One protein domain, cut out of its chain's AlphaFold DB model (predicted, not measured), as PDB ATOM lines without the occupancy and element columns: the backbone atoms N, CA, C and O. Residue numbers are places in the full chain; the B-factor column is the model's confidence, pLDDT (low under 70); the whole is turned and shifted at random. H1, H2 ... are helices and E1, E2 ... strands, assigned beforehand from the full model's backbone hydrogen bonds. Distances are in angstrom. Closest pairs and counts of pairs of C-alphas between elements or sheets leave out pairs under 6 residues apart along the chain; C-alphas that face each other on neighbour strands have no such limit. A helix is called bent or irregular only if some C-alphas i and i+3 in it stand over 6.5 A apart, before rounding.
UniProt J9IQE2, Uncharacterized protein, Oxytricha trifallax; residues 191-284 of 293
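What this domain is: This is residues 191 to 284 of the 293 residues of an uncharacterized protein of Oxytricha trifallax (UniProt J9IQE2). A long, bent hairpin of strands E2 and E3, with short strand E1 beside E2, makes a narrow sheet, and a row of three helices, H2, H3 and H4, follows it from near the hairpin's turn toward its other end. There H5 packs crosswise on H4, H6 turns off from the end of H5 and comes back toward H3, and H1 sits at the sheet's edge near the start of E1. The printed part has 94 residues, with six named helices and three named strands in the order H1 E1 H2 H3 H4 E2 E3 H5 H6; the class is mixed, helices and strands. The mixed sheet has the order E1 E2 E3. The whole is compact, with a radius of gyration of the C-alphas of 14.2 A and spans of 39 by 33 by 20 A.

Where its parts are: In the sheet, E2 is residues 237 to 245, 22.8 A long, E3 is residues 250 to 258, 24.3 A long, and E1 is residues 200 to 203. H1, residues 191 to 198, begins at C-alpha 191 at (23.190, 89.215, 5.524). H2 is residues 210 to 213, H3 is residues 216 to 219, and H4 is residues 221 to 230, 14.3 A long. H5, residues 263 to 274, is 17.9 A long and irregular, with C-alphas 268 and 271 7.1 A apart. H6, residues 276 to 284, is 12.6 A long and ends at C-alpha 284 at (40.383, 108.267, -0.189).

How they stand to each other: E2 and E3 form an antiparallel hairpin, with N 239 and O 256 2.8 A apart, within hydrogen-bond range. E2 bends by 56 degrees at residue 242. E1 and E2 are parallel, with N 201 and O 238 within hydrogen-bond range at 2.9 A; with H2, H3 and H4 between them they form a strand-helix-strand unit, two parallel neighbour strands joined through helices. H1 stands at the sheet's level, at a height of 2.7 A; its closest C-alphas to E1 are those of Val 195 and Tyr 201, 6.0 A apart. H2 is on the sheet at a height of 7.7 A, only just over E2, onto which 3 of its 4 C-alphas fall; the closest are those of Lys 211 and Trp 244, 5.2 A apart. H3 only grazes the sheet with residues 216 to 218, and H4 with residues 221 to 228. H4 and H5 touch, about perpendicular at 89 degrees, through residues 265 to 270 of H5; the closest C-alphas, of Val 226 and Leu 266, are 5.4 A apart. H5 and H6 only just touch, with 3 pairs of C-alphas within 8 A, and only at the corner; the closest are those of Leu 272 and Ile 279, 5.6 A apart. H3 and H6 are close but not clearly touching, with the closest C-alphas, of Leu 219 and Phe 283, 7.9 A apart. Every O i to N i+4 pair is within hydrogen-bond range in H1, H4 and H6, and 4 of 8 are in H5; H2 and H3 are too short for such a pair.

The domain as a whole: The two C-alphas farthest apart, of Asn 248 and Asn 274, are 40.1 A apart. The printed part has no cut and no long link. Its mean pLDDT is 91.4, and no printed residue is under 70.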
ATOM      1  N   LEU A 191      22.024  89.242   6.417       86.38
ATOM      2  CA  LEU A 191      23.190  89.215   5.524       86.38
ATOM      3  C   LEU A 191      24.055  87.956   5.686       86.38
ATOM      4  O   LEU A 191      24.357  87.275   4.713       86.38
ATOM      5  N   LEU A 192      24.481  87.653   6.913       86.62
ATOM      6  CA  LEU A 192      25.369  86.517   7.165       86.62
ATOM      7  C   LEU A 192      24.671  85.162   7.010       86.62
ATOM      8  O   LEU A 192      25.275  84.276   6.405       86.62
ATOM      9  N   PRO A 193      23.435  84.970   7.512       86.25
ATOM     10  CA  PRO A 193      22.647  83.788   7.179       86.25
ATOM     11  C   PRO A 193      22.527  83.539   5.670       86.25
ATOM     12  O   PRO A 193      22.761  82.417   5.229       86.25
ATOM     13  N   GLU A 194      22.233  84.567   4.869       85.00
ATOM     14  CA  GLU A 194      22.117  84.434   3.410       85.00
ATOM     15  C   GLU A 194      23.446  84.020   2.770       85.00
ATOM     16  O   GLU A 194      23.496  83.041   2.024       85.00
ATOM     17  N   VAL A 195      24.544  84.692   3.129       89.31
ATOM     18  CA  VAL A 195      25.882  84.344   2.623       89.31
ATOM     19  C   VAL A 195      26.263  82.909   2.999       89.31
ATOM     20  O   VAL A 195      26.805  82.187   2.167       89.31
ATOM     21  N   ARG A 196      25.957  82.459   4.221       90.00
ATOM     22  CA  ARG A 196      26.256  81.090   4.682       90.00
ATOM     23  C   ARG A 196      25.422  80.020   3.992       90.00
ATOM     24  O   ARG A 196      25.947  78.948   3.715       90.00
ATOM     25  N   ASN A 197      24.156  80.304   3.711       88.06
ATOM     26  CA  ASN A 197      23.254  79.323   3.115       88.06
ATOM     27  C   ASN A 197      23.447  79.197   1.603       88.06
ATOM     28  O   ASN A 197      23.313  78.101   1.063       88.06
ATOM     29  N   TYR A 198      23.753  80.304   0.923       88.69
ATOM     30  CA  TYR A 198      23.763  80.347  -0.540       88.69
ATOM     31  C   TYR A 198      25.151  80.542  -1.145       88.69
ATOM     32  O   TYR A 198      25.291  80.409  -2.358       88.69
ATOM     33  N   ALA A 199      26.166  80.875  -0.338       92.00
ATOM     34  CA  ALA A 199      27.489  81.298  -0.808       92.00
ATOM     35  C   ALA A 199      27.422  82.418  -1.864       92.00
ATOM     36  O   ALA A 199      28.290  82.539  -2.728       92.00
ATOM     37  N   GLN A 200      26.369  83.236  -1.802       91.00
ATOM     38  CA  GLN A 200      26.068  84.282  -2.767       91.00
ATOM     39  C   GLN A 200      25.754  85.585  -2.051       91.00
ATOM     40  O   GLN A 200      25.130  85.589  -0.988       91.00
ATOM     41  N   TYR A 201      26.156  86.696  -2.662       89.69
ATOM     42  CA  TYR A 201      25.840  88.024  -2.164       89.69
ATOM     43  C   TYR A 201      25.462  88.969  -3.302       89.69
ATOM     44  O   TYR A 201      26.269  89.271  -4.183       89.69
ATOM     45  N   TYR A 202      24.225  89.460  -3.260       87.69
ATOM     46  CA  TYR A 202      23.718  90.453  -4.199       87.69
ATOM     47  C   TYR A 202      23.802  91.844  -3.589       87.69
ATOM     48  O   TYR A 202      23.314  92.090  -2.480       87.69
ATOM     49  N   ARG A 203      24.356  92.794  -4.342       86.75
ATOM     50  CA  ARG A 203      24.473  94.176  -3.886       86.75
ATOM     51  C   ARG A 203      24.173  95.172  -4.993       86.75
ATOM     52  O   ARG A 203      24.605  95.035  -6.127       86.75
ATOM     53  N   SER A 204      23.402  96.202  -4.666       82.56
ATOM     54  CA  SER A 204      23.200  97.315  -5.593       82.56
ATOM     55  C   SER A 204      24.348  98.319  -5.504       82.56
ATOM     56  O   SER A 204      25.254  98.190  -4.681       82.56
ATOM     57  N   SER A 205      24.277  99.352  -6.333       84.25
ATOM     58  CA  SER A 205      25.108 100.529  -6.178       84.25
ATOM     59  C   SER A 205      24.824 101.223  -4.832       84.25
ATOM     60  O   SER A 205      23.651 101.422  -4.493       84.25
ATOM     61  N   PRO A 206      25.856 101.622  -4.067       80.44
ATOM     62  CA  PRO A 206      25.686 102.370  -2.824       80.44
ATOM     63  C   PRO A 206      25.192 103.801  -3.067       80.44
ATOM     64  O   PRO A 206      24.675 104.427  -2.149       80.44
ATOM     65  N   THR A 207      25.330 104.315  -4.292       82.00
ATOM     66  CA  THR A 207      24.971 105.689  -4.650       82.00
ATOM     67  C   THR A 207      24.375 105.780  -6.058       82.00
ATOM     68  O   THR A 207      24.589 104.915  -6.910       82.00
ATOM     69  N   ASN A 208      23.607 106.834  -6.325       79.56
ATOM     70  CA  ASN A 208      23.058 107.122  -7.649       79.56
ATOM     71  C   ASN A 208      24.111 107.657  -8.630       79.56
ATOM     72  O   ASN A 208      23.897 107.596  -9.833       79.56
ATOM     73  N   ILE A 209      25.259 108.131  -8.139       86.31
ATOM     74  CA  ILE A 209      26.333 108.690  -8.978       86.31
ATOM     75  C   ILE A 209      27.402 107.663  -9.376       86.31
ATOM     76  O   ILE A 209      28.478 108.041  -9.840       86.31
ATOM     77  N   THR A 210      27.142 106.362  -9.222       89.00
ATOM     78  CA  THR A 210      28.110 105.307  -9.583       89.00
ATOM     79  C   THR A 210      28.471 105.302 -11.063       89.00
ATOM     80  O   THR A 210      29.583 104.914 -11.407       89.00
ATOM     81  N   LYS A 211      27.606 105.846 -11.929       89.25
ATOM     82  CA  LYS A 211      27.936 106.128 -13.332       89.25
ATOM     83  C   LYS A 211      29.191 107.005 -13.484       89.25
ATOM     84  O   LYS A 211      29.926 106.852 -14.451       89.25
ATOM     85  N   TYR A 212      29.444 107.899 -12.529       88.38
ATOM     86  CA  TYR A 212      30.547 108.864 -12.568       88.38
ATOM     87  C   TYR A 212      31.693 108.534 -11.610       88.38
ATOM     88  O   TYR A 212      32.802 109.019 -11.800       88.38
ATOM     89  N   THR A 213      31.419 107.753 -10.565       88.12
ATOM     90  CA  THR A 213      32.342 107.523  -9.436       88.12
ATOM     91  C   THR A 213      32.754 106.063  -9.273       88.12
ATOM     92  O   THR A 213      33.498 105.719  -8.359       88.12
ATOM     93  N   GLY A 214      32.267 105.178 -10.144       88.31
ATOM     94  CA  GLY A 214      32.401 103.740  -9.952       88.31
ATOM     95  C   GLY A 214      31.574 103.236  -8.764       88.31
ATOM     96  O   GLY A 214      30.756 103.953  -8.180       88.31
ATOM     97  N   ASN A 215      31.734 101.956  -8.429       89.19
ATOM     98  CA  ASN A 215      31.033 101.347  -7.303       89.19
ATOM     99  C   ASN A 215      32.005 101.110  -6.139       89.19
ATOM    100  O   ASN A 215      32.913 100.284  -6.252       89.19
ATOM    101  N   LEU A 216      31.755 101.770  -5.003       88.31
ATOM    102  CA  LEU A 216      32.546 101.602  -3.779       88.31
ATOM    103  C   LEU A 216      32.608 100.146  -3.307       88.31
ATOM    104  O   LEU A 216      33.612  99.751  -2.738       88.31
ATOM    105  N   HIS A 217      31.579  99.332  -3.567       90.62
ATOM    106  CA  HIS A 217      31.557  97.902  -3.229       90.62
ATOM    107  C   HIS A 217      32.709  97.118  -3.873       90.62
ATOM    108  O   HIS A 217      33.247  96.192  -3.258       90.62
ATOM    109  N   GLY A 218      33.091  97.499  -5.098       90.44
ATOM    110  CA  GLY A 218      34.255  96.943  -5.785       90.44
ATOM    111  C   GLY A 218      35.564  97.436  -5.166       90.44
ATOM    112  O   GLY A 218      36.442  96.628  -4.885       90.44
ATOM    113  N   LEU A 219      35.652  98.739  -4.882       90.31
ATOM    114  CA  LEU A 219      36.825  99.365  -4.264       90.31
ATOM    115  C   LEU A 219      37.162  98.742  -2.899       90.31
ATOM    116  O   LEU A 219      38.288  98.323  -2.656       90.31
ATOM    117  N   ILE A 220      36.165  98.594  -2.024       92.19
ATOM    118  CA  ILE A 220      36.361  98.079  -0.660       92.19
ATOM    119  C   ILE A 220      36.454  96.548  -0.589       92.19
ATOM    120  O   ILE A 220      36.325  95.975   0.496       92.19
ATOM    121  N   LYS A 221      36.663  95.855  -1.716       94.81
ATOM    122  CA  LYS A 221      36.811  94.392  -1.745       94.81
ATOM    123  C   LYS A 221      37.779  93.866  -0.674       94.81
ATOM    124  O   LYS A 221      37.361  92.955   0.043       94.81
ATOM    125  N   PRO A 222      38.976  94.445  -0.456       95.62
ATOM    126  CA  PRO A 222      39.885  93.982   0.594       95.62
ATOM    127  C   PRO A 222      39.262  93.982   2.002       95.62
ATOM    128  O   PRO A 222      39.404  93.010   2.745       95.62
ATOM    129  N   LEU A 223      38.482  95.016   2.352       94.56
ATOM    130  CA  LEU A 223      37.766  95.067   3.635       94.56
ATOM    131  C   LEU A 223      36.709  93.975   3.749       94.56
ATOM    132  O   LEU A 223      36.521  93.408   4.822       94.56
ATOM    133  N   ARG A 224      36.021  93.654   2.653       94.25
ATOM    134  CA  ARG A 224      35.017  92.585   2.642       94.25
ATOM    135  C   ARG A 224      35.652  91.206   2.825       94.25
ATOM    136  O   ARG A 224      35.099  90.384   3.546       94.25
ATOM    137  N   GLN A 225      36.828  90.966   2.242       96.56
ATOM    138  CA  GLN A 225      37.591  89.732   2.467       96.56
ATOM    139  C   GLN A 225      37.959  89.565   3.948       96.56
ATOM    140  O   GLN A 225      37.836  88.469   4.501       96.56
ATOM    141  N   VAL A 226      38.361  90.660   4.602       96.25
ATOM    142  CA  VAL A 226      38.629  90.684   6.046       96.25
ATOM    143  C   VAL A 226      37.354  90.494   6.861       96.25
ATOM    144  O   VAL A 226      37.342  89.677   7.778       96.25
ATOM    145  N   PHE A 227      36.256  91.151   6.489       93.56
ATOM    146  CA  PHE A 227      34.955  90.953   7.126       93.56
ATOM    147  C   PHE A 227      34.521  89.480   7.085       93.56
ATOM    148  O   PHE A 227      34.124  88.931   8.112       93.56
ATOM    149  N   TYR A 228      34.656  88.802   5.941       95.56
ATOM    150  CA  TYR A 228      34.363  87.370   5.839       95.56
ATOM    151  C   TYR A 228      35.214  86.534   6.795       95.56
ATOM    152  O   TYR A 228      34.671  85.692   7.510       95.56
ATOM    153  N   ARG A 229      36.518  86.817   6.882       94.62
ATOM    154  CA  ARG A 229      37.425  86.140   7.816       94.62
ATOM    155  C   ARG A 229      36.994  86.339   9.276       94.62
ATOM    156  O   ARG A 229      36.883  85.355  10.001       94.62
ATOM    157  N   ILE A 230      36.674  87.572   9.680       93.56
ATOM    158  CA  ILE A 230      36.205  87.914  11.038       93.56
ATOM    159  C   ILE A 230      34.879  87.211  11.368       93.56
ATOM    160  O   ILE A 230      34.699  86.700  12.472       93.56
ATOM    161  N   MET A 231      33.962  87.122  10.401       92.81
ATOM    162  CA  MET A 231      32.652  86.484  10.581       92.81
ATOM    163  C   MET A 231      32.669  84.958  10.376       92.81
ATOM    164  O   MET A 231      31.601  84.336  10.287       92.81
ATOM    165  N   ASN A 232      33.854  84.336  10.322       94.56
ATOM    166  CA  ASN A 232      34.063  82.900  10.093       94.56
ATOM    167  C   ASN A 232      33.442  82.373   8.784       94.56
ATOM    168  O   ASN A 232      33.027  81.216   8.691       94.56
ATOM    169  N   VAL A 233      33.364  83.218   7.759       95.38
ATOM    170  CA  VAL A 233      33.030  82.828   6.386       95.38
ATOM    171  C   VAL A 233      34.327  82.359   5.720       95.38
ATOM    172  O   VAL A 233      35.082  83.147   5.162       95.38
ATOM    173  N   ASN A 234      34.615  81.061   5.840       93.12
ATOM    174  CA  ASN A 234      35.871  80.437   5.390       93.12
ATOM    175  C   ASN A 234      35.776  79.815   3.981       93.12
ATOM    176  O   ASN A 234      36.499  78.873   3.665       93.12
ATOM    177  N   PHE A 235      34.865  80.311   3.148       95.75
ATOM    178  CA  PHE A 235      34.633  79.850   1.778       95.75
ATOM    179  C   PHE A 235      34.519  81.049   0.830       95.75
ATOM    180  O   PHE A 235      34.314  82.179   1.270       95.75
ATOM    181  N   GLU A 236      34.670  80.805  -0.471       96.62
ATOM    182  CA  GLU A 236      34.487  81.839  -1.492       96.62
ATOM    183  C   GLU A 236      33.026  82.267  -1.604       96.62
ATOM    184  O   GLU A 236      32.135  81.430  -1.743       96.62
ATOM    185  N   VAL A 237      32.788  83.577  -1.604       96.94
ATOM    186  CA  VAL A 237      31.454  84.147  -1.817       96.94
ATOM    187  C   VAL A 237      31.339  84.603  -3.267       96.94
ATOM    188  O   VAL A 237      32.178  85.367  -3.746       96.94
ATOM    189  N   PHE A 238      30.304  84.142  -3.969       96.38
ATOM    190  CA  PHE A 238      29.979  84.627  -5.307       96.38
ATOM    191  C   PHE A 238      29.198  85.936  -5.208       96.38
ATOM    192  O   PHE A 238      28.041  85.969  -4.784       96.38
ATOM    193  N   GLU A 239      29.842  87.030  -5.584       95.12
ATOM    194  CA  GLU A 239      29.281  88.364  -5.467       95.12
ATOM    195  C   GLU A 239      28.785  88.891  -6.796       95.12
ATOM    196  O   GLU A 239      29.438  88.756  -7.833       95.12
ATOM    197  N   ILE A 240      27.618  89.526  -6.737       93.25
ATOM    198  CA  ILE A 240      26.952  90.119  -7.884       93.25
ATOM    199  C   ILE A 240      26.600  91.555  -7.527       93.25
ATOM    200  O   ILE A 240      25.759  91.797  -6.654       93.25
ATOM    201  N   TYR A 241      27.227  92.514  -8.204       93.00
ATOM    202  CA  TYR A 241      26.974  93.924  -7.938       93.00
ATOM    203  C   TYR A 241      26.933  94.799  -9.180       93.00
ATOM    204  O   TYR A 241      27.559  94.526 -10.202       93.00
ATOM    205  N   LEU A 242      26.147  95.867  -9.077       91.75
ATOM    206  CA  LEU A 242      25.874  96.770 -10.187       91.75
ATOM    207  C   LEU A 242      27.047  97.726 -10.436       91.75
ATOM    208  O   LEU A 242      27.554  98.348  -9.510       91.75
ATOM    209  N   TYR A 243      27.436  97.907 -11.688       92.44
ATOM    210  CA  TYR A 243      28.473  98.833 -12.132       92.44
ATOM    211  C   TYR A 243      28.021  99.552 -13.414       92.44
ATOM    212  O   TYR A 243      27.020  99.172 -14.025       92.44
ATOM    213  N   TRP A 244      28.733 100.607 -13.814       92.81
ATOM    214  CA  TRP A 244      28.500 101.289 -15.087       92.81
ATOM    215  C   TRP A 244      29.564 100.899 -16.109       92.81
ATOM    216  O   TRP A 244      30.734 101.242 -15.951       92.81
ATOM    217  N   ASP A 245      29.168 100.201 -17.167       92.38
ATOM    218  CA  ASP A 245      30.062  99.892 -18.276       92.38
ATOM    219  C   ASP A 245      30.276 101.150 -19.128       92.38
ATOM    220  O   ASP A 245      29.399 101.570 -19.884       92.38
ATOM    221  N   LEU A 246      31.455 101.759 -18.990       88.62
ATOM    222  CA  LEU A 246      31.840 102.958 -19.733       88.62
ATOM    223  C   LEU A 246      32.025 102.701 -21.233       88.62
ATOM    224  O   LEU A 246      31.898 103.641 -22.012       88.62
ATOM    225  N   GLN A 247      32.327 101.465 -21.651       90.69
ATOM    226  CA  GLN A 247      32.537 101.144 -23.066       90.69
ATOM    227  C   GLN A 247      31.208 101.064 -23.817       90.69
ATOM    228  O   GLN A 247      31.103 101.563 -24.934       90.69
ATOM    229  N   ASN A 248      30.196 100.466 -23.187       93.06
ATOM    230  CA  ASN A 248      28.872 100.270 -23.782       93.06
ATOM    231  C   ASN A 248      27.817 101.296 -23.308       93.06
ATOM    232  O   ASN A 248      26.659 101.191 -23.700       93.06
ATOM    233  N   ASP A 249      28.202 102.252 -22.452       91.69
ATOM    234  CA  ASP A 249      27.344 103.266 -21.807       91.69
ATOM    235  C   ASP A 249      26.033 102.691 -21.232       91.69
ATOM    236  O   ASP A 249      24.936 103.211 -21.446       91.69
ATOM    237  N   GLN A 250      26.141 101.597 -20.475       94.50
ATOM    238  CA  GLN A 250      24.990 100.910 -19.880       94.50
ATOM    239  C   GLN A 250      25.319 100.308 -18.505       94.50
ATOM    240  O   GLN A 250      26.485 100.049 -18.201       94.50
ATOM    241  N   PRO A 251      24.315 100.040 -17.648       93.81
ATOM    242  CA  PRO A 251      24.538  99.262 -16.440       93.81
ATOM    243  C   PRO A 251      25.003  97.846 -16.769       93.81
ATOM    244  O   PRO A 251      24.480  97.204 -17.679       93.81
ATOM    245  N   ALA A 252      25.941  97.347 -15.976       93.81
ATOM    246  CA  ALA A 252      26.426  95.980 -16.041       93.81
ATOM    247  C   ALA A 252      26.504  95.386 -14.635       93.81
ATOM    248  O   ALA A 252      26.766  96.089 -13.661       93.81
ATOM    249  N   TRP A 253      26.303  94.077 -14.525       94.00
ATOM    250  CA  TRP A 253      26.468  93.358 -13.265       94.00
ATOM    251  C   TRP A 253      27.814  92.655 -13.256       94.00
ATOM    252  O   TRP A 253      28.028  91.707 -14.014       94.00
ATOM    253  N   VAL A 254      28.705  93.113 -12.381       94.56
ATOM    254  CA  VAL A 254      29.956  92.417 -12.092       94.56
ATOM    255  C   VAL A 254      29.619  91.140 -11.338       94.56
ATOM    256  O   VAL A 254      28.775  91.152 -10.441       94.56
ATOM    257  N   LYS A 255      30.263  90.042 -11.734       95.69
ATOM    258  CA  LYS A 255      30.118  88.714 -11.138       95.69
ATOM    259  C   LYS A 255      31.505  88.185 -10.818       95.69
ATOM    260  O   LYS A 255      32.294  87.979 -11.738       95.69
ATOM    261  N   GLU A 256      31.809  87.972  -9.547       96.44
ATOM    262  CA  GLU A 256      33.136  87.516  -9.130       96.44
ATOM    263  C   GLU A 256      33.091  86.608  -7.901       96.44
ATOM    264  O   GLU A 256      32.175  86.689  -7.087       96.44
ATOM    265  N   PHE A 257      34.103  85.752  -7.754       97.06
ATOM    266  CA  PHE A 257      34.336  85.005  -6.520       97.06
ATOM    267  C   PHE A 257      35.298  85.779  -5.622       97.06
ATOM    268  O   PHE A 257      36.394  86.172  -6.038       97.06
ATOM    269  N   VAL A 258      34.891  85.993  -4.375       97.00
ATOM    270  CA  VAL A 258      35.668  86.708  -3.366       97.00
ATOM    271  C   VAL A 258      36.098  85.725  -2.282       97.00
ATOM    272  O   VAL A 258      35.276  85.207  -1.528       97.00
ATOM    273  N   LYS A 259      37.408  85.468  -2.205       97.25
ATOM    274  CA  LYS A 259      38.026  84.650  -1.153       97.25
ATOM    275  C   LYS A 259      38.093  85.420   0.169       97.25
ATOM    276  O   LYS A 259      38.376  86.620   0.123       97.25
ATOM    277  N   PRO A 260      37.930  84.765   1.331       97.44
ATOM    278  CA  PRO A 260      38.255  85.387   2.612       97.44
ATOM    279  C   PRO A 260      39.729  85.808   2.653       97.44
ATOM    280  O   PRO A 260      40.562  85.260   1.926       97.44
ATOM    281  N   ALA A 261      40.036  86.800   3.486       97.56
ATOM    282  CA  ALA A 261      41.388  87.328   3.623       97.56
ATOM    283  C   ALA A 261      42.372  86.253   4.105       97.56
ATOM    284  O   ALA A 261      42.036  85.429   4.961       97.56
ATOM    285  N   ASP A 262      43.594  86.302   3.574       96.94
ATOM    286  CA  ASP A 262      44.732  85.611   4.172       96.94
ATOM    287  C   ASP A 262      45.214  86.343   5.438       96.94
ATOM    288  O   ASP A 262      44.720  87.417   5.793       96.94
ATOM    289  N   GLU A 263      46.182  85.752   6.140       96.44
ATOM    290  CA  GLU A 263      46.717  86.324   7.382       96.44
ATOM    291  C   GLU A 263      47.383  87.690   7.170       96.44
ATOM    292  O   GLU A 263      47.344  88.539   8.058       96.44
ATOM    293  N   ASN A 264      47.980  87.938   6.001       97.00
ATOM    294  CA  ASN A 264      48.629  89.216   5.726       97.00
ATOM    295  C   ASN A 264      47.578  90.328   5.604       97.00
ATOM    296  O   ASN A 264      47.614  91.312   6.345       97.00
ATOM    297  N   LEU A 265      46.580  90.119   4.744       95.94
ATOM    298  CA  LEU A 265      45.506  91.078   4.523       95.94
ATOM    299  C   LEU A 265      44.663  91.299   5.788       95.94
ATOM    300  O   LEU A 265      44.275  92.432   6.084       95.94
ATOM    301  N   LEU A 266      44.418  90.233   6.559       95.81
ATOM    302  CA  LEU A 266      43.753  90.316   7.858       95.81
ATOM    303  C   LEU A 266      44.523  91.232   8.813       95.81
ATOM    304  O   LEU A 266      43.940  92.169   9.351       95.81
ATOM    305  N   ASN A 267      45.823  91.000   8.998       95.06
ATOM    306  CA  ASN A 267      46.642  91.805   9.906       95.06
ATOM    307  C   ASN A 267      46.750  93.268   9.457       95.06
ATOM    308  O   ASN A 267      46.782  94.163  10.301       95.06
ATOM    309  N   GLN A 268      46.758  93.518   8.146       94.12
ATOM    310  CA  GLN A 268      46.831  94.866   7.592       94.12
ATOM    311  C   GLN A 268      45.543  95.672   7.820       94.12
ATOM    312  O   GLN A 268      45.620  96.834   8.214       94.12
ATOM    313  N   LEU A 269      44.365  95.088   7.563       94.50
ATOM    314  CA  LEU A 269      43.111  95.855   7.515       94.50
ATOM    315  C   LEU A 269      42.192  95.657   8.726       94.50
ATOM    316  O   LEU A 269      41.334  96.504   8.960       94.50
ATOM    317  N   ASN A 270      42.358  94.597   9.525       92.81
ATOM    318  CA  ASN A 270      41.554  94.397  10.738       92.81
ATOM    319  C   ASN A 270      41.592  95.605  11.703       92.81
ATOM    320  O   ASN A 270      40.530  95.992  12.193       92.81
ATOM    321  N   PRO A 271      42.740  96.283  11.932       91.75
ATOM    322  CA  PRO A 271      42.773  97.465  12.795       91.75
ATOM    323  C   PRO A 271      41.846  98.603  12.345       91.75
ATOM    324  O   PRO A 271      41.386  99.371  13.189       91.75
ATOM    325  N   LEU A 272      41.531  98.698  11.045       90.62
ATOM    326  CA  LEU A 272      40.663  99.746  10.498       90.62
ATOM    327  C   LEU A 272      39.212  99.620  10.986       90.62
ATOM    328  O   LEU A 272      38.509 100.621  11.070       90.62
ATOM    329  N   PHE A 273      38.761  98.425  11.381       86.31
ATOM    330  CA  PHE A 273      37.405  98.225  11.910       86.31
ATOM    331  C   PHE A 273      37.184  98.877  13.284       86.31
ATOM    332  O   PHE A 273      36.038  99.071  13.685       86.31
ATOM    333  N   ASN A 274      38.255  99.264  13.986       86.31
ATOM    334  CA  ASN A 274      38.158  99.974  15.265       86.31
ATOM    335  C   ASN A 274      37.864 101.473  15.099       86.31
ATOM    336  O   ASN A 274      37.476 102.126  16.066       86.31
ATOM    337  N   ASN A 275      38.064 102.033  13.900       85.81
ATOM    338  CA  ASN A 275      37.821 103.442  13.619       85.81
ATOM    339  C   ASN A 275      37.365 103.639  12.169       85.81
ATOM    340  O   ASN A 275      38.160 103.579  11.232       85.81
ATOM    341  N   ILE A 276      36.083 103.959  11.990       79.88
ATOM    342  CA  ILE A 276      35.493 104.147  10.662       79.88
ATOM    343  C   ILE A 276      36.155 105.276   9.858       79.88
ATOM    344  O   ILE A 276      36.214 105.192   8.635       79.88
ATOM    345  N   THR A 277      36.708 106.303  10.510       86.94
ATOM    346  CA  THR A 277      37.436 107.378   9.816       86.94
ATOM    347  C   THR A 277      38.710 106.846   9.166       86.94
ATOM    348  O   THR A 277      39.006 107.200   8.031       86.94
ATOM    349  N   SER A 278      39.401 105.905   9.815       88.75
ATOM    350  CA  SER A 278      40.601 105.274   9.254       88.75
ATOM    351  C   SER A 278      40.304 104.452   7.999       88.75
ATOM    352  O   SER A 278      41.163 104.341   7.131       88.75
ATOM    353  N   ILE A 279      39.088 103.908   7.867       88.38
ATOM    354  CA  ILE A 279      38.645 103.268   6.619       88.38
ATOM    355  C   ILE A 279      38.562 104.304   5.496       88.38
ATOM    356  O   ILE A 279      39.023 104.042   4.390       88.38
ATOM    357  N   ILE A 280      37.985 105.474   5.768       87.12
ATOM    358  CA  ILE A 280      37.847 106.533   4.762       87.12
ATOM    359  C   ILE A 280      39.229 106.985   4.292       87.12
ATOM    360  O   ILE A 280      39.475 106.997   3.088       87.12
ATOM    361  N   ASP A 281      40.125 107.289   5.232       90.25
ATOM    362  CA  ASP A 281      41.481 107.756   4.930       90.25
ATOM    363  C   ASP A 281      42.266 106.736   4.099       90.25
ATOM    364  O   ASP A 281      43.002 107.115   3.193       90.25
ATOM    365  N   PHE A 282      42.071 105.439   4.354       91.06
ATOM    366  CA  PHE A 282      42.753 104.379   3.614       91.06
ATOM    367  C   PHE A 282      42.358 104.335   2.129       91.06
ATOM    368  O   PHE A 282      43.205 104.074   1.282       91.06
ATOM    369  N   PHE A 283      41.086 104.587   1.803       90.62
ATOM    370  CA  PHE A 283      40.569 104.463   0.432       90.62
ATOM    371  C   PHE A 283      40.440 105.801  -0.310       90.62
ATOM    372  O   PHE A 283      40.052 105.807  -1.479       90.62
ATOM    373  N   ILE A 284      40.727 106.936   0.337       90.38
ATOM    374  CA  ILE A 284      40.383 108.267  -0.189       90.38
ATOM    375  C   ILE A 284      41.055 108.593  -1.528       90.38
ATOM    376  O   ILE A 284      40.438 109.250  -2.375       90.38
TER     377      ILE A 284